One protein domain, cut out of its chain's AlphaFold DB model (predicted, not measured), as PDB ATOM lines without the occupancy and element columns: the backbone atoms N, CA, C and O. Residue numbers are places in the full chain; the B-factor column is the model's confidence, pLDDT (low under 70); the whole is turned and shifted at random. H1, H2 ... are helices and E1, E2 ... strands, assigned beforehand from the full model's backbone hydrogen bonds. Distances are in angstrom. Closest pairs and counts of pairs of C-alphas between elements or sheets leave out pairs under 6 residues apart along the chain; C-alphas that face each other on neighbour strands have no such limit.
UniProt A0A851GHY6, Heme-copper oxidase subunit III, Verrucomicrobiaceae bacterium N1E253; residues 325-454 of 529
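AT A GLANCE: This is residues 325 to 454 of the 529 residues of the protein "Heme-copper oxidase subunit III" of Verrucomicrobiaceae bacterium N1E253 (UniProt A0A851GHY6). What is the main picture? One long helix, H3, has the short helices H5, H6 and H7 packed on one side of it, while H1 and H2 form a second small group reached through H4. E1 runs past H5, and the end of the printed part passes E1 as E2 and then sticks out as E3, residues 448 to 453, with Phe 454. What is it made of? The printed part has 130 residues with seven named helices and three named strands, in the order E1, H1 to H7, E2, E3; the class is mixed, no two named strands pair, and the whole is compact, with a radius of gyration of the C-alphas of 15.4 A and spans of 40 by 38 by 27 A.

IN THESE COORDINATES: Where is the longest helix? H3, residues 358 to 379, is 31.2 A long and begins at C-alpha 358, (-2.322, 51.782, -26.111). Where are the other helices? H1 is residues 332 to 339, 10.5 A long, H2 345 to 350, H4 387 to 391, H5 395 to 401, 10.0 A long, H6 406 to 411 and H7 414 to 419. Where are the strands? E1, residues 325 to 330, is 14.7 A long and begins at C-alpha 325, (8.916, 62.244, -25.347). E2 is residues 440 to 443, and E3, residues 448 to 453, is 13.9 A long and ends at C-alpha 453, (20.834, 61.415, -18.538).

HOW THE PARTS SIT: What touches H3, the hub? With residues 366 to 369 alone it touches H6 at a shallow tilt of 17 degrees, the same way, closest at the C-alphas of Lys 366 and Met 406, 6.6 A. With residues 363 to 367 alone it touches H5, about perpendicular at 89 degrees, closest at Lys 366 and Val 401, C-alphas 6.9 A apart. With residues 370 to 377 alone it touches H7, only just about perpendicular at 72 degrees, closest at Lys 373 and Tyr 414, C-alphas 5.4 A apart. How does H1 stand? H1 touches H2 at a steep tilt of 65 degrees, opposite ways, closest at the C-alphas of Val 335 and Ala 345, 5.0 A. H4 only just touches H1 and H3, with 3 pairs of C-alphas within 8 A each; H1 and H3 are apart. What lies near E1? Its closest C-alphas to H5 are Asp 327 and Trp 395, 4.5 A, and to E2 Gly 325 and Glu 440, 4.4 A; residues 329 to 330 pair antiparallel with residues 392 to 393. Are the helix backbones whole? In H1 to H7 every O i to N i+4 pair is within hydrogen-bond range.

THE WHOLE: How large is it? The two C-alphas farthest apart are those of His 380 and Arg 445, 45.8 A. Which link is long? H7 to E2, with 20 residues between them, is long, and the printed part has no cut. Is confidence low anywhere? No printed residue is under 70, and the mean pLDDT of the printed part is 92.2.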
ATOM      1  N   GLY A 325       8.991  62.511 -23.912       90.56
ATOM      2  CA  GLY A 325       8.916  62.244 -25.347       90.56
ATOM      3  C   GLY A 325       9.813  61.058 -25.686       90.56
ATOM      4  O   GLY A 325      11.019  61.145 -25.468       90.56
ATOM      5  N   VAL A 326       9.225  59.966 -26.163       92.75
ATOM      6  CA  VAL A 326       9.853  58.657 -26.369       92.75
ATOM      7  C   VAL A 326      10.473  58.573 -27.756       92.75
ATOM      8  O   VAL A 326       9.769  58.536 -28.761       92.75
ATOM      9  N   ASP A 327      11.794  58.486 -27.806       92.19
ATOM     10  CA  ASP A 327      12.546  58.292 -29.048       92.19
ATOM     11  C   ASP A 327      13.356  56.991 -29.066       92.19
ATOM     12  O   ASP A 327      14.067  56.707 -30.025       92.19
ATOM     13  N   GLY A 328      13.211  56.156 -28.041       93.88
ATOM     14  CA  GLY A 328      13.747  54.808 -28.053       93.88
ATOM     15  C   GLY A 328      13.051  53.917 -27.040       93.88
ATOM     16  O   GLY A 328      12.709  54.346 -25.936       93.88
ATOM     17  N   ILE A 329      12.864  52.658 -27.418       95.44
ATOM     18  CA  ILE A 329      12.314  51.608 -26.559       95.44
ATOM     19  C   ILE A 329      13.268  50.420 -26.628       95.44
ATOM     20  O   ILE A 329      13.644  49.999 -27.717       95.44
ATOM     21  N   ASP A 330      13.684  49.875 -25.487       95.56
ATOM     22  CA  ASP A 330      14.613  48.743 -25.434       95.56
ATOM     23  C   ASP A 330      14.171  47.715 -24.382       95.56
ATOM     24  O   ASP A 330      14.234  47.948 -23.170       95.56
ATOM     25  N   PHE A 331      13.738  46.554 -24.871       97.12
ATOM     26  CA  PHE A 331      13.325  45.395 -24.086       97.12
ATOM     27  C   PHE A 331      14.422  44.340 -23.939       97.12
ATOM     28  O   PHE A 331      14.198  43.329 -23.273       97.12
ATOM     29  N   ARG A 332      15.624  44.524 -24.506       95.62
ATOM     30  CA  ARG A 332      16.675  43.490 -24.438       95.62
ATOM     31  C   ARG A 332      17.007  43.108 -22.997       95.62
ATOM     32  O   ARG A 332      17.273  41.945 -22.704       95.62
ATOM     33  N   HIS A 333      16.985  44.073 -22.076       95.00
ATOM     34  CA  HIS A 333      17.284  43.800 -20.671       95.00
ATOM     35  C   HIS A 333      16.130  43.044 -20.000       95.00
ATOM     36  O   HIS A 333      16.380  42.075 -19.284       95.00
ATOM     37  N   THR A 334      14.886  43.434 -20.292       95.81
ATOM     38  CA  THR A 334      13.660  42.725 -19.895       95.81
ATOM     39  C   THR A 334      13.720  41.262 -20.329       95.81
ATOM     40  O   THR A 334      13.542  40.368 -19.505       95.81
ATOM     41  N   VAL A 335      14.059  41.007 -21.597       96.25
ATOM     42  CA  VAL A 335      14.162  39.659 -22.169       96.25
ATOM     43  C   VAL A 335      15.270  38.845 -21.503       96.25
ATOM     44  O   VAL A 335      15.010  37.725 -21.077       96.25
ATOM     45  N   ARG A 336      16.472  39.406 -21.312       94.44
ATOM     46  CA  ARG A 336      17.561  38.711 -20.594       94.44
ATOM     47  C   ARG A 336      17.165  38.326 -19.167       94.44
ATOM     48  O   ARG A 336      17.420  37.208 -18.733       94.44
ATOM     49  N   LYS A 337      16.494  39.225 -18.437       94.75
ATOM     50  CA  LYS A 337      16.002  38.946 -17.075       94.75
ATOM     51  C   LYS A 337      14.818  37.987 -17.032       94.75
ATOM     52  O   LYS A 337      14.605  37.348 -16.002       94.75
ATOM     53  N   ALA A 338      14.045  37.897 -18.106       94.69
ATOM     54  CA  ALA A 338      12.996  36.903 -18.258       94.69
ATOM     55  C   ALA A 338      13.573  35.511 -18.540       94.69
ATOM     56  O   ALA A 338      13.139  34.549 -17.909       94.69
ATOM     57  N   ASP A 339      14.597  35.421 -19.392       94.06
ATOM     58  CA  ASP A 339      15.302  34.174 -19.706       94.06
ATOM     59  C   ASP A 339      15.971  33.567 -18.460       94.06
ATOM     60  O   ASP A 339      15.756  32.395 -18.153       94.06
ATOM     61  N   GLU A 340      16.625  34.394 -17.629       93.75
ATOM     62  CA  GLU A 340      17.145  33.995 -16.302       93.75
ATOM     63  C   GLU A 340      16.068  33.362 -15.391       93.75
ATOM     64  O   GLU A 340      16.386  32.595 -14.481       93.75
ATOM     65  N   LYS A 341      14.788  33.690 -15.616       93.69
ATOM     66  CA  LYS A 341      13.628  33.195 -14.859       93.69
ATOM     67  C   LYS A 341      12.836  32.108 -15.599       93.69
ATOM     68  O   LYS A 341      11.808  31.671 -15.084       93.69
ATOM     69  N   GLY A 342      13.269  31.688 -16.790       93.69
ATOM     70  CA  GLY A 342      12.559  30.719 -17.631       93.69
ATOM     71  C   GLY A 342      11.242  31.236 -18.229       93.69
ATOM     72  O   GLY A 342      10.359  30.441 -18.547       93.69
ATOM     73  N   ILE A 343      11.077  32.555 -18.352       94.69
ATOM     74  CA  ILE A 343       9.915  33.202 -18.981       94.69
ATOM     75  C   ILE A 343      10.253  33.472 -20.451       94.69
ATOM     76  O   ILE A 343      11.338  33.961 -20.757       94.69
ATOM     77  N   SER A 344       9.329  33.188 -21.374       95.69
ATOM     78  CA  SER A 344       9.570  33.433 -22.801       95.69
ATOM     79  C   SER A 344       9.710  34.930 -23.105       95.69
ATOM     80  O   SER A 344       9.001  35.763 -22.538       95.69
ATOM     81  N   ALA A 345      10.593  35.273 -24.048       93.81
ATOM     82  CA  ALA A 345      10.858  36.660 -24.433       93.81
ATOM     83  C   ALA A 345       9.584  37.418 -24.842       93.81
ATOM     84  O   ALA A 345       9.348  38.531 -24.382       93.81
ATOM     85  N   LYS A 346       8.725  36.778 -25.646       93.69
ATOM     86  CA  LYS A 346       7.443  37.348 -26.075       93.69
ATOM     87  C   LYS A 346       6.536  37.668 -24.886       93.69
ATOM     88  O   LYS A 346       6.052  38.788 -24.776       93.69
ATOM     89  N   ALA A 347       6.376  36.721 -23.957       93.94
ATOM     90  CA  ALA A 347       5.564  36.948 -22.765       93.94
ATOM     91  C   ALA A 347       6.150  38.055 -21.876       93.94
ATOM     92  O   ALA A 347       5.399  38.800 -21.258       93.94
ATOM     93  N   ALA A 348       7.477  38.184 -21.800       94.81
ATOM     94  CA  ALA A 348       8.116  39.247 -21.032       94.81
ATOM     95  C   ALA A 348       7.833  40.641 -21.610       94.81
ATOM     96  O   ALA A 348       7.520  41.557 -20.852       94.81
ATOM     97  N   VAL A 349       7.908  40.783 -22.936       96.19
ATOM     98  CA  VAL A 349       7.616  42.039 -23.642       96.19
ATOM     99  C   VAL A 349       6.132  42.392 -23.530       96.19
ATOM    100  O   VAL A 349       5.807  43.483 -23.075       96.19
ATOM    101  N   GLU A 350       5.229  41.457 -23.843       94.19
ATOM    102  CA  GLU A 350       3.772  41.676 -23.790       94.19
ATOM    103  C   GLU A 350       3.268  42.054 -22.388       94.19
ATOM    104  O   GLU A 350       2.313  42.817 -22.256       94.19
ATOM    105  N   ASN A 351       3.911  41.540 -21.333       94.56
ATOM    106  CA  ASN A 351       3.564  41.859 -19.946       94.56
ATOM    107  C   ASN A 351       4.273  43.108 -19.401       94.56
ATOM    108  O   ASN A 351       4.074  43.446 -18.227       94.56
ATOM    109  N   SER A 352       5.099  43.787 -20.206       95.81
ATOM    110  CA  SER A 352       5.765  45.011 -19.774       95.81
ATOM    111  C   SER A 352       4.749  46.075 -19.365       95.81
ATOM    112  O   SER A 352       3.684  46.221 -19.967       95.81
ATOM    113  N   TRP A 353       5.102  46.870 -18.352       95.94
ATOM    114  CA  TRP A 353       4.289  48.023 -17.970       95.94
ATOM    115  C   TRP A 353       4.110  49.008 -19.133       95.94
ATOM    116  O   TRP A 353       3.026  49.570 -19.281       95.94
ATOM    117  N   LEU A 354       5.136  49.173 -19.977       96.19
ATOM    118  CA  LEU A 354       5.128  50.126 -21.086       96.19
ATOM    119  C   LEU A 354       3.999  49.847 -22.089       96.19
ATOM    120  O   LEU A 354       3.331  50.773 -22.531       96.19
ATOM    121  N   LEU A 355       3.749  48.571 -22.403       96.31
ATOM    122  CA  LEU A 355       2.749  48.163 -23.398       96.31
ATOM    123  C   LEU A 355       1.311  48.136 -22.852       96.31
ATOM    124  O   LEU A 355       0.392  47.708 -23.550       96.31
ATOM    125  N   LYS A 356       1.095  48.597 -21.612       94.75
ATOM    126  CA  LYS A 356      -0.251  48.899 -21.096       94.75
ATOM    127  C   LYS A 356      -0.795  50.213 -21.648       94.75
ATOM    128  O   LYS A 356      -2.004  50.421 -21.608       94.75
ATOM    129  N   ASP A 357       0.084  51.095 -22.116       95.44
ATOM    130  CA  ASP A 357      -0.303  52.275 -22.874       95.44
ATOM    131  C   ASP A 357      -0.642  51.867 -24.315       95.44
ATOM    132  O   ASP A 357       0.176  51.246 -24.998       95.44
ATOM    133  N   GLU A 358      -1.850  52.195 -24.781       94.25
ATOM    134  CA  GLU A 358      -2.322  51.782 -26.111       94.25
ATOM    135  C   GLU A 358      -1.482  52.397 -27.242       94.25
ATOM    136  O   GLU A 358      -1.247  51.737 -28.251       94.25
ATOM    137  N   GLY A 359      -0.962  53.618 -27.060       93.56
ATOM    138  CA  GLY A 359      -0.098  54.266 -28.048       93.56
ATOM    139  C   GLY A 359       1.255  53.564 -28.176       93.56
ATOM    140  O   GLY A 359       1.708  53.283 -29.286       93.56
ATOM    141  N   MET A 360       1.882  53.216 -27.049       95.94
ATOM    142  CA  MET A 360       3.127  52.434 -27.043       95.94
ATOM    143  C   MET A 360       2.927  51.017 -27.576       95.94
ATOM    144  O   MET A 360       3.795  50.490 -28.268       95.94
ATOM    145  N   LYS A 361       1.783  50.400 -27.278       96.31
ATOM    146  CA  LYS A 361       1.425  49.074 -27.781       96.31
ATOM    147  C   LYS A 361       1.236  49.068 -29.295       96.31
ATOM    148  O   LYS A 361       1.765  48.180 -29.960       96.31
ATOM    149  N   GLU A 362       0.534  50.058 -29.845       95.69
ATOM    150  CA  GLU A 362       0.394  50.225 -31.296       95.69
ATOM    151  C   GLU A 362       1.761  50.465 -31.953       95.69
ATOM    152  O   GLU A 362       2.099  49.820 -32.947       95.69
ATOM    153  N   LEU A 363       2.579  51.349 -31.376       96.12
ATOM    154  CA  LEU A 363       3.922  51.638 -31.879       96.12
ATOM    155  C   LEU A 363       4.812  50.387 -31.882       96.12
ATOM    156  O   LEU A 363       5.507  50.127 -32.864       96.12
ATOM    157  N   TRP A 364       4.757  49.589 -30.815       96.94
ATOM    158  CA  TRP A 364       5.497  48.336 -30.729       96.94
ATOM    159  C   TRP A 364       4.997  47.295 -31.736       96.94
ATOM    160  O   TRP A 364       5.807  46.620 -32.362       96.94
ATOM    161  N   ALA A 365       3.689  47.208 -31.987       96.94
ATOM    162  CA  ALA A 365       3.155  46.327 -33.028       96.94
ATOM    163  C   ALA A 365       3.678  46.704 -34.430       96.94
ATOM    164  O   ALA A 365       4.010  45.825 -35.229       96.94
ATOM    165  N   LYS A 366       3.823  48.007 -34.723       96.94
ATOM    166  CA  LYS A 366       4.465  48.486 -35.964       96.94
ATOM    167  C   LYS A 366       5.934  48.057 -36.041       96.94
ATOM    168  O   LYS A 366       6.401  47.683 -37.118       96.94
ATOM    169  N   HIS A 367       6.650  48.066 -34.914       96.69
ATOM    170  CA  HIS A 367       8.017  47.538 -34.823       96.69
ATOM    171  C   HIS A 367       8.073  46.029 -35.087       96.69
ATOM    172  O   HIS A 367       8.871  45.579 -35.904       96.69
ATOM    173  N   GLU A 368       7.187  45.237 -34.485       96.44
ATOM    174  CA  GLU A 368       7.129  43.788 -34.728       96.44
ATOM    175  C   GLU A 368       6.875  43.458 -36.207       96.44
ATOM    176  O   GLU A 368       7.513  42.560 -36.764       96.44
ATOM    177  N   LEU A 369       6.006  44.225 -36.876       96.94
ATOM    178  CA  LEU A 369       5.785  44.116 -38.320       96.94
ATOM    179  C   LEU A 369       7.054  44.452 -39.119       96.94
ATOM    180  O   LEU A 369       7.392  43.746 -40.072       96.94
ATOM    181  N   LEU A 370       7.767  45.515 -38.738       96.12
ATOM    182  CA  LEU A 370       9.031  45.903 -39.366       96.12
ATOM    183  C   LEU A 370      10.081  44.788 -39.239       96.12
ATOM    184  O   LEU A 370      10.725  44.443 -40.232       96.12
ATOM    185  N   VAL A 371      10.219  44.194 -38.052       96.19
ATOM    186  CA  VAL A 371      11.136  43.075 -37.785       96.19
ATOM    187  C   VAL A 371      10.745  41.836 -38.586       96.19
ATOM    188  O   VAL A 371      11.617  41.182 -39.157       96.19
ATOM    189  N   ALA A 372       9.449  41.528 -38.699       96.38
ATOM    190  CA  ALA A 372       8.971  40.419 -39.524       96.38
ATOM    191  C   ALA A 372       9.339  40.616 -41.007       96.38
ATOM    192  O   ALA A 372       9.875  39.704 -41.639       96.38
ATOM    193  N   LYS A 373       9.142  41.827 -41.545       95.75
ATOM    194  CA  LYS A 373       9.532  42.170 -42.922       95.75
ATOM    195  C   LYS A 373      11.049  42.131 -43.119       95.75
ATOM    196  O   LYS A 373      11.515  41.646 -44.150       95.75
ATOM    197  N   LEU A 374      11.826  42.596 -42.138       95.56
ATOM    198  CA  LEU A 374      13.286  42.467 -42.149       95.56
ATOM    199  C   LEU A 374      13.694  40.995 -42.211       95.56
ATOM    200  O   LEU A 374      14.519  40.639 -43.048       95.56
ATOM    201  N   ALA A 375      13.104  40.147 -41.362       95.62
ATOM    202  CA  ALA A 375      13.387  38.718 -41.306       95.62
ATOM    203  C   ALA A 375      13.146  38.046 -42.662       95.62
ATOM    204  O   ALA A 375      13.991  37.280 -43.120       95.62
ATOM    205  N   GLU A 376      12.039  38.367 -43.337       93.94
ATOM    206  CA  GLU A 376      11.760  37.896 -44.697       93.94
ATOM    207  C   GLU A 376      12.808  38.382 -45.705       93.94
ATOM    208  O   GLU A 376      13.317  37.583 -46.498       93.94
ATOM    209  N   GLU A 377      13.178  39.666 -45.647       91.94
ATOM    210  CA  GLU A 377      14.161  40.252 -46.558       91.94
ATOM    211  C   GLU A 377      15.544  39.619 -46.382       91.94
ATOM    212  O   GLU A 377      16.203  39.342 -47.376       91.94
ATOM    213  N   ILE A 378      16.003  39.336 -45.162       93.75
ATOM    214  CA  ILE A 378      17.346  38.772 -44.925       93.75
ATOM    215  C   ILE A 378      17.384  37.243 -44.925       93.75
ATOM    216  O   ILE A 378      18.474  36.668 -44.979       93.75
ATOM    217  N   LYS A 379      16.225  36.573 -44.967       91.44
ATOM    218  CA  LYS A 379      16.118  35.106 -44.986       91.44
ATOM    219  C   LYS A 379      16.945  34.467 -46.098       91.44
ATOM    220  O   LYS A 379      17.604  33.454 -45.878       91.44
ATOM    221  N   HIS A 380      16.965  35.078 -47.287       89.38
ATOM    222  CA  HIS A 380      17.745  34.577 -48.428       89.38
ATOM    223  C   HIS A 380      19.265  34.614 -48.197       89.38
ATOM    224  O   HIS A 380      20.006  33.934 -48.902       89.38
ATOM    225  N   LYS A 381      19.736  35.393 -47.215       89.19
ATOM    226  CA  LYS A 381      21.146  35.480 -46.812       89.19
ATOM    227  C   LYS A 381      21.505  34.490 -45.699       89.19
ATOM    228  O   LYS A 381      22.657  34.465 -45.282       89.19
ATOM    229  N   GLY A 382      20.549  33.689 -45.213       88.88
ATOM    230  CA  GLY A 382      20.762  32.776 -44.086       88.88
ATOM    231  C   GLY A 382      21.007  33.498 -42.757       88.88
ATOM    232  O   GLY A 382      21.666  32.949 -41.878       88.88
ATOM    233  N   HIS A 383      20.523  34.735 -42.633       90.19
ATOM    234  CA  HIS A 383      20.604  35.531 -41.414       90.19
ATOM    235  C   HIS A 383      19.227  35.652 -40.763       90.19
ATOM    236  O   HIS A 383      18.206  35.617 -41.449       90.19
ATOM    237  N   GLU A 384      19.222  35.825 -39.447       91.56
ATOM    238  CA  GLU A 384      18.046  36.183 -38.657       91.56
ATOM    239  C   GLU A 384      18.252  37.580 -38.057       91.56
ATOM    240  O   GLU A 384      19.409  37.996 -37.897       91.56
ATOM    241  N   PRO A 385      17.169  38.317 -37.746       93.44
ATOM    242  CA  PRO A 385      17.288  39.593 -37.057       93.44
ATOM    243  C   PRO A 385      18.043  39.436 -35.738       93.44
ATOM    244  O   PRO A 385      17.860  38.474 -34.992       93.44
ATOM    245  N   THR A 386      18.904  40.398 -35.443       91.81
ATOM    246  CA  THR A 386      19.677  40.433 -34.199       91.81
ATOM    247  C   THR A 386      18.784  40.725 -32.986       91.81
ATOM    248  O   THR A 386      17.670  41.235 -33.126       91.81
ATOM    249  N   GLU A 387      19.277  40.470 -31.765       90.88
ATOM    250  CA  GLU A 387      18.575  40.883 -30.530       90.88
ATOM    251  C   GLU A 387      18.269  42.388 -30.522       90.88
ATOM    252  O   GLU A 387      17.216  42.806 -30.046       90.88
ATOM    253  N   THR A 388      19.193  43.200 -31.047       90.50
ATOM    254  CA  THR A 388      19.043  44.653 -31.155       90.50
ATOM    255  C   THR A 388      17.919  45.026 -32.111       90.50
ATOM    256  O   THR A 388      17.061  45.802 -31.722       90.50
ATOM    257  N   GLU A 389      17.854  44.441 -33.306       92.75
ATOM    258  CA  GLU A 389      16.746  44.705 -34.241       92.75
ATOM    259  C   GLU A 389      15.405  44.186 -33.699       92.75
ATOM    260  O   GLU A 389      14.366  44.799 -33.910       92.75
ATOM    261  N   THR A 390      15.415  43.075 -32.961       94.88
ATOM    262  CA  THR A 390      14.186  42.427 -32.484       94.88
ATOM    263  C   THR A 390      13.575  43.135 -31.275       94.88
ATOM    264  O   THR A 390      12.365  43.338 -31.223       94.88
ATOM    265  N   TYR A 391      14.394  43.509 -30.289       95.62
ATOM    266  CA  TYR A 391      13.919  43.970 -28.979       95.62
ATOM    267  C   TYR A 391      14.224  45.438 -28.685       95.62
ATOM    268  O   TYR A 391      13.940  45.898 -27.579       95.62
ATOM    269  N   ARG A 392      14.791  46.183 -29.635       94.44
ATOM    270  CA  ARG A 392      15.007  47.622 -29.499       94.44
ATOM    271  C   ARG A 392      14.463  48.348 -30.721       94.44
ATOM    272  O   ARG A 392      14.771  47.980 -31.844       94.44
ATOM    273  N   MET A 393      13.709  49.405 -30.456       93.81
ATOM    274  CA  MET A 393      13.210  50.341 -31.449       93.81
ATOM    275  C   MET A 393      13.930  51.678 -31.274       93.81
ATOM    276  O   MET A 393      13.955  52.231 -30.169       93.81
ATOM    277  N   ASN A 394      14.546  52.183 -32.340       91.31
ATOM    278  CA  ASN A 394      15.303  53.438 -32.316       91.31
ATOM    279  C   ASN A 394      14.482  54.623 -32.857       91.31
ATOM    280  O   ASN A 394      13.437  54.466 -33.485       91.31
ATOM    281  N   TRP A 395      14.978  55.839 -32.634       91.38
ATOM    282  CA  TRP A 395      14.274  57.073 -32.998       91.38
ATOM    283  C   TRP A 395      14.011  57.217 -34.500       91.38
ATOM    284  O   TRP A 395      13.034  57.848 -34.894       91.38
ATOM    285  N   ASP A 396      14.894  56.681 -35.339       91.31
ATOM    286  CA  ASP A 396      14.793  56.705 -36.794       91.31
ATOM    287  C   ASP A 396      13.676  55.785 -37.290       91.31
ATOM    288  O   ASP A 396      12.917  56.173 -38.180       91.31
ATOM    289  N   GLU A 397      13.514  54.626 -36.651       93.00
ATOM    290  CA  GLU A 397      12.384  53.721 -36.868       93.00
ATOM    291  C   GLU A 397      11.077  54.370 -36.416       93.00
ATOM    292  O   GLU A 397      10.136  54.443 -37.205       93.00
ATOM    293  N   ILE A 398      11.035  54.927 -35.196       94.00
ATOM    294  CA  ILE A 398       9.857  55.647 -34.678       94.00
ATOM    295  C   ILE A 398       9.466  56.774 -35.633       94.00
ATOM    296  O   ILE A 398       8.310  56.851 -36.046       94.00
ATOM    297  N   ALA A 399      10.423  57.602 -36.053       92.38
ATOM    298  CA  ALA A 399      10.173  58.698 -36.982       92.38
ATOM    299  C   ALA A 399       9.604  58.222 -38.330       92.38
ATOM    300  O   ALA A 399       8.782  58.924 -38.914       92.38
ATOM    301  N   ALA A 400      10.020  57.050 -38.817       92.31
ATOM    302  CA  ALA A 400       9.578  56.509 -40.098       92.31
ATOM    303  C   ALA A 400       8.196  55.837 -40.045       92.31
ATOM    304  O   ALA A 400       7.484  55.854 -41.053       92.31
ATOM    305  N   VAL A 401       7.822  55.237 -38.909       94.12
ATOM    306  CA  VAL A 401       6.593  54.426 -38.798       94.12
ATOM    307  C   VAL A 401       5.457  55.106 -38.039       94.12
ATOM    308  O   VAL A 401       4.304  54.750 -38.264       94.12
ATOM    309  N   GLN A 402       5.733  56.077 -37.161       91.81
ATOM    310  CA  GLN A 402       4.713  56.621 -36.251       91.81
ATOM    311  C   GLN A 402       3.533  57.291 -36.972       91.81
ATOM    312  O   GLN A 402       2.398  57.159 -36.524       91.81
ATOM    313  N   GLU A 403       3.784  57.978 -38.092       90.62
ATOM    314  CA  GLU A 403       2.749  58.698 -38.851       90.62
ATOM    315  C   GLU A 403       1.996  57.798 -39.842       90.62
ATOM    316  O   GLU A 403       1.006  58.232 -40.425       90.62
ATOM    317  N   LYS A 404       2.458  56.557 -40.043       93.50
ATOM    318  CA  LYS A 404       1.867  55.603 -40.985       93.50
ATOM    319  C   LYS A 404       0.842  54.712 -40.294       93.50
ATOM    320  O   LYS A 404       1.024  54.324 -39.132       93.50
ATOM    321  N   SER A 405      -0.215  54.353 -41.017       95.06
ATOM    322  CA  SER A 405      -1.166  53.343 -40.546       95.06
ATOM    323  C   SER A 405      -0.562  51.936 -40.640       95.06
ATOM    324  O   SER A 405       0.424  51.705 -41.348       95.06
ATOM    325  N   MET A 406      -1.147  50.980 -39.916       95.19
ATOM    326  CA  MET A 406      -0.704  49.586 -39.981       95.19
ATOM    327  C   MET A 406      -0.875  49.021 -41.398       95.19
ATOM    328  O   MET A 406       0.035  48.381 -41.916       95.19
ATOM    329  N   GLU A 407      -1.986  49.341 -42.066       95.38
ATOM    330  CA  GLU A 407      -2.284  48.895 -43.432       95.38
ATOM    331  C   GLU A 407      -1.282  49.447 -44.456       95.38
ATOM    332  O   GLU A 407      -0.862  48.737 -45.371       95.38
ATOM    333  N   GLU A 408      -0.862  50.709 -44.300       95.06
ATOM    334  CA  GLU A 408       0.172  51.303 -45.153       95.06
ATOM    335  C   GLU A 408       1.506  50.568 -45.000       95.06
ATOM    336  O   GLU A 408       2.164  50.265 -45.995       95.06
ATOM    337  N   LEU A 409       1.905  50.256 -43.762       95.00
ATOM    338  CA  LEU A 409       3.140  49.521 -43.489       95.00
ATOM    339  C   LEU A 409       3.068  48.084 -44.006       95.00
ATOM    340  O   LEU A 409       4.042  47.592 -44.574       95.00
ATOM    341  N   GLU A 410       1.926  47.412 -43.858       95.62
ATOM    342  CA  GLU A 410       1.700  46.065 -44.385       95.62
ATOM    343  C   GLU A 410       1.889  46.006 -45.903       95.62
ATOM    344  O   GLU A 410       2.521  45.063 -46.391       95.62
ATOM    345  N   ALA A 411       1.433  47.032 -46.627       95.88
ATOM    346  CA  ALA A 411       1.571  47.140 -48.078       95.88
ATOM    347  C   ALA A 411       3.004  47.451 -48.555       95.88
ATOM    348  O   ALA A 411       3.318  47.218 -49.722       95.88
ATOM    349  N   MET A 412       3.870  47.968 -47.678       94.94
ATOM    350  CA  MET A 412       5.255  48.321 -47.998       94.94
ATOM    351  C   MET A 412       6.228  47.161 -47.733       94.94
ATOM    352  O   MET A 412       6.054  46.342 -46.829       94.94
ATOM    353  N   THR A 413       7.317  47.110 -48.490       94.81
ATOM    354  CA  THR A 413       8.481  46.258 -48.207       94.81
ATOM    355  C   THR A 413       9.363  46.866 -47.109       94.81
ATOM    356  O   THR A 413       9.318  48.074 -46.860       94.81
ATOM    357  N   TYR A 414      10.218  46.059 -46.465       93.88
ATOM    358  CA  TYR A 414      11.182  46.581 -45.483       93.88
ATOM    359  C   TYR A 414      12.085  47.662 -46.096       93.88
ATOM    360  O   TYR A 414      12.239  48.738 -45.522       93.88
ATOM    361  N   SER A 415      12.616  47.422 -47.298       93.19
ATOM    362  CA  SER A 415      13.427  48.394 -48.041       93.19
ATOM    363  C   SER A 415      12.719  49.736 -48.298       93.19
ATOM    364  O   SER A 415      13.352  50.786 -48.180       93.19
ATOM    365  N   GLU A 416      11.419  49.738 -48.608       94.12
ATOM    366  CA  GLU A 416      10.638  50.973 -48.788       94.12
ATOM    367  C   GLU A 416      10.423  51.719 -47.469       94.12
ATOM    368  O   GLU A 416      10.531  52.946 -47.434       94.12
ATOM    369  N   ILE A 417      10.159  50.998 -46.375       93.25
ATOM    370  CA  ILE A 417      10.027  51.605 -45.042       93.25
ATOM    371  C   ILE A 417      11.369  52.215 -44.620       93.25
ATOM    372  O   ILE A 417      11.431  53.379 -44.223       93.25
ATOM    373  N   LYS A 418      12.462  51.468 -44.804       92.50
ATOM    374  CA  LYS A 418      13.831  51.903 -44.510       92.50
ATOM    375  C   LYS A 418      14.259  53.121 -45.325       92.50
ATOM    376  O   LYS A 418      15.002  53.957 -44.822       92.50
ATOM    377  N   ALA A 419      13.788  53.261 -46.563       91.50
ATOM    378  CA  ALA A 419      14.042  54.455 -47.369       91.50
ATOM    379  C   ALA A 419      13.425  55.730 -46.757       91.50
ATOM    380  O   ALA A 419      13.898  56.830 -47.041       91.50
ATOM    381  N   GLY A 420      12.406  55.586 -45.903       88.19
ATOM    382  CA  GLY A 420      11.817  56.672 -45.121       88.19
ATOM    383  C   GLY A 420      12.599  57.045 -43.858       88.19
ATOM    384  O   GLY A 420      12.253  58.036 -43.217       88.19
ATOM    385  N   PHE A 421      13.642  56.293 -43.487       90.50
ATOM    386  CA  PHE A 421      14.393  56.573 -42.266       90.50
ATOM    387  C   PHE A 421      15.126  57.915 -42.386       90.50
ATOM    388  O   PHE A 421      15.714  58.217 -43.434       90.50
ATOM    389  N   PRO A 422      15.150  58.728 -41.316       88.00
ATOM    390  CA  PRO A 422      15.941  59.945 -41.288       88.00
ATOM    391  C   PRO A 422      17.411  59.676 -41.647       88.00
ATOM    392  O   PRO A 422      18.100  58.880 -41.016       88.00
ATOM    393  N   GLY A 423      17.924  60.376 -42.661       83.75
ATOM    394  CA  GLY A 423      19.320  60.227 -43.072       83.75
ATOM    395  C   GLY A 423      20.318  60.702 -42.003       83.75
ATOM    396  O   GLY A 423      20.005  61.538 -41.154       83.75
ATOM    397  N   MET A 424      21.575  60.255 -42.109       82.31
ATOM    398  CA  MET A 424      22.646  60.552 -41.135       82.31
ATOM    399  C   MET A 424      22.891  62.051 -40.872       82.31
ATOM    400  O   MET A 424      23.376  62.410 -39.805       82.31
ATOM    401  N   ILE A 425      22.564  62.937 -41.821       81.50
ATOM    402  CA  ILE A 425      22.668  64.399 -41.636       81.50
ATOM    403  C   ILE A 425      21.572  64.914 -40.697       81.50
ATOM    404  O   ILE A 425      21.807  65.808 -39.890       81.50
ATOM    405  N   VAL A 426      20.361  64.361 -40.793       82.25
ATOM    406  CA  VAL A 426      19.250  64.736 -39.912       82.25
ATOM    407  C   VAL A 426      19.522  64.258 -38.488       82.25
ATOM    408  O   VAL A 426      19.263  65.004 -37.545       82.25
ATOM    409  N   GLY A 427      20.104  63.062 -38.368       78.69
ATOM    410  CA  GLY A 427      20.545  62.445 -37.121       78.69
ATOM    411  C   GLY A 427      21.980  62.766 -36.700       78.69
ATOM    412  O   GLY A 427      22.586  61.956 -36.002       78.69
ATOM    413  N   PHE A 428      22.558  63.892 -37.145       83.38
ATOM    414  CA  PHE A 428      23.999  64.160 -37.011       83.38
ATOM    415  C   PHE A 428      24.524  64.013 -35.576       83.38
ATOM    416  O   PHE A 428      25.633  63.529 -35.384       83.38
ATOM    417  N   THR A 429      23.726  64.382 -34.570       81.31
ATOM    418  CA  THR A 429      24.050  64.214 -33.141       81.31
ATOM    419  C   THR A 429      23.078  63.287 -32.402       81.31
ATOM    420  O   THR A 429      23.093  63.256 -31.174       81.31
ATOM    421  N   GLY A 430      22.241  62.533 -33.122       84.44
ATOM    422  CA  GLY A 430      21.159  61.716 -32.561       84.44
ATOM    423  C   GLY A 430      19.750  62.224 -32.920       84.44
ATOM    424  O   GLY A 430      19.606  62.910 -33.937       84.44
ATOM    425  N   PRO A 431      18.728  61.882 -32.112       83.31
ATOM    426  CA  PRO A 431      17.327  62.227 -32.361       83.31
ATOM    427  C   PRO A 431      17.089  63.730 -32.570       83.31
ATOM    428  O   PRO A 431      17.634  64.578 -31.858       83.31
ATOM    429  N   ASN A 432      16.264  64.083 -33.563       81.75
ATOM    430  CA  ASN A 432      16.000  65.475 -33.930       81.75
ATOM    431  C   ASN A 432      14.577  65.923 -33.557       81.75
ATOM    432  O   ASN A 432      13.673  65.942 -34.393       81.75
ATOM    433  N   HIS A 433      14.418  66.383 -32.317       78.38
ATOM    434  CA  HIS A 433      13.139  66.842 -31.750       78.38
ATOM    435  C   HIS A 433      12.616  68.162 -32.333       78.38
ATOM    436  O   HIS A 433      11.517  68.594 -32.001       78.38
ATOM    437  N   THR A 434      13.392  68.842 -33.187       80.44
ATOM    438  CA  THR A 434      12.893  70.028 -33.909       80.44
ATOM    439  C   THR A 434      12.152  69.659 -35.187       80.44
ATOM    440  O   THR A 434      11.293  70.415 -35.632       80.44
ATOM    441  N   LYS A 435      12.493  68.511 -35.782       82.94
ATOM    442  CA  LYS A 435      11.903  68.032 -37.034       82.94
ATOM    443  C   LYS A 435      10.832  66.979 -36.811       82.94
ATOM    444  O   LYS A 435       9.853  66.975 -37.547       82.94
ATOM    445  N   PHE A 436      11.019  66.120 -35.815       85.56
ATOM    446  CA  PHE A 436      10.093  65.042 -35.503       85.56
ATOM    447  C   PHE A 436       9.452  65.290 -34.147       85.56
ATOM    448  O   PHE A 436      10.129  65.642 -33.179       85.56
ATOM    449  N   LYS A 437       8.135  65.103 -34.095       87.44
ATOM    450  CA  LYS A 437       7.411  64.959 -32.836       87.44
ATOM    451  C   LYS A 437       7.446  63.487 -32.473       87.44
ATOM    452  O   LYS A 437       7.239  62.657 -33.348       87.44
ATOM    453  N   PHE A 438       7.752  63.195 -31.223       90.81
ATOM    454  CA  PHE A 438       7.818  61.835 -30.711       90.81
ATOM    455  C   PHE A 438       6.630  61.591 -29.783       90.81
ATOM    456  O   PHE A 438       6.144  62.553 -29.176       90.81
ATOM    457  N   PRO A 439       6.148  60.344 -29.678       92.25
ATOM    458  CA  PRO A 439       5.039  60.017 -28.799       92.25
ATOM    459  C   PRO A 439       5.436  60.258 -27.344       92.25
ATOM    460  O   PRO A 439       6.595  60.096 -26.971       92.25
ATOM    461  N   GLU A 440       4.484  60.670 -26.515       91.38
ATOM    462  CA  GLU A 440       4.745  60.982 -25.113       91.38
ATOM    463  C   GLU A 440       4.172  59.919 -24.187       91.38
ATOM    464  O   GLU A 440       3.088  59.394 -24.426       91.38
ATOM    465  N   ILE A 441       4.879  59.648 -23.092       92.62
ATOM    466  CA  ILE A 441       4.393  58.797 -22.010       92.62
ATOM    467  C   ILE A 441       4.592  59.471 -20.657       92.62
ATOM    468  O   ILE A 441       5.608  60.114 -20.395       92.62
ATOM    469  N   THR A 442       3.616  59.290 -19.769       92.88
ATOM    470  CA  THR A 442       3.700  59.714 -18.368       92.88
ATOM    471  C   THR A 442       4.036  58.507 -17.501       92.88
ATOM    472  O   THR A 442       3.177  57.674 -17.231       92.88
ATOM    473  N   VAL A 443       5.288  58.407 -17.054       92.31
ATOM    474  CA  VAL A 443       5.772  57.298 -16.221       92.31
ATOM    475  C   VAL A 443       5.583  57.634 -14.736       92.31
ATOM    476  O   VAL A 443       6.216  58.576 -14.244       92.31
ATOM    477  N   PRO A 444       4.756  56.890 -13.980       91.38
ATOM    478  CA  PRO A 444       4.642  57.053 -12.535       91.38
ATOM    479  C   PRO A 444       5.968  56.742 -11.839       91.38
ATOM    480  O   PRO A 444       6.671  55.806 -12.214       91.38
ATOM    481  N   ARG A 445       6.291  57.486 -10.775       87.88
ATOM    482  CA  ARG A 445       7.559  57.324 -10.044       87.88
ATOM    483  C   ARG A 445       7.754  55.914  -9.481       87.88
ATOM    484  O   ARG A 445       8.880  55.436  -9.451       87.88
ATOM    485  N   GLU A 446       6.668  55.259  -9.086       88.81
ATOM    486  CA  GLU A 446       6.661  53.878  -8.593       88.81
ATOM    487  C   GLU A 446       7.126  52.840  -9.612       88.81
ATOM    488  O   GLU A 446       7.594  51.798  -9.191       88.81
ATOM    489  N   GLN A 447       7.033  53.119 -10.915       92.69
ATOM    490  CA  GLN A 447       7.511  52.210 -11.963       92.69
ATOM    491  C   GLN A 447       8.984  52.454 -12.309       92.69
ATOM    492  O   GLN A 447       9.566  51.713 -13.099       92.69
ATOM    493  N   VAL A 448       9.586  53.529 -11.786       91.62
ATOM    494  CA  VAL A 448      10.935  53.969 -12.146       91.62
ATOM    495  C   VAL A 448      11.949  53.289 -11.246       91.62
ATOM    496  O   VAL A 448      12.220  53.729 -10.128       91.62
ATOM    497  N   ARG A 449      12.618  52.282 -11.795       91.75
ATOM    498  CA  ARG A 449      13.747  51.631 -11.137       91.75
ATOM    499  C   ARG A 449      14.971  52.533 -11.080       91.75
ATOM    500  O   ARG A 449      15.696  52.572 -10.085       91.75
ATOM    501  N   PHE A 450      15.263  53.197 -12.194       90.62
ATOM    502  CA  PHE A 450      16.447  54.033 -12.330       90.62
ATOM    503  C   PHE A 450      16.291  55.038 -13.467       90.62
ATOM    504  O   PHE A 450      15.891  54.680 -14.567       90.62
ATOM    505  N   GLU A 451      16.687  56.285 -13.233       89.50
ATOM    506  CA  GLU A 451      16.718  57.323 -14.261       89.50
ATOM    507  C   GLU A 451      18.086  58.004 -14.314       89.50
ATOM    508  O   GLU A 451      18.741  58.258 -13.292       89.50
ATOM    509  N   SER A 452      18.518  58.351 -15.521       89.75
ATOM    510  CA  SER A 452      19.665  59.229 -15.705       89.75
ATOM    511  C   SER A 452      19.656  59.860 -17.087       89.75
ATOM    512  O   SER A 452      19.013  59.371 -18.010       89.75
ATOM    513  N   LEU A 453      20.399  60.951 -17.226       89.25
ATOM    514  CA  LEU A 453      20.834  61.415 -18.538       89.25
ATOM    515  C   LEU A 453      21.882  60.440 -19.095       89.25
ATOM    516  O   LEU A 453      22.481  59.694 -18.309       89.25
ATOM    517  N   PHE A 454      22.164  60.475 -20.400       88.69
ATOM    518  CA  PHE A 454      23.265  59.714 -21.014       88.69
ATOM    519  C   PHE A 454      24.635  60.242 -20.564       88.69
ATOM    520  O   PHE A 454      25.377  60.908 -21.279       88.69
TER     521      PHE A 454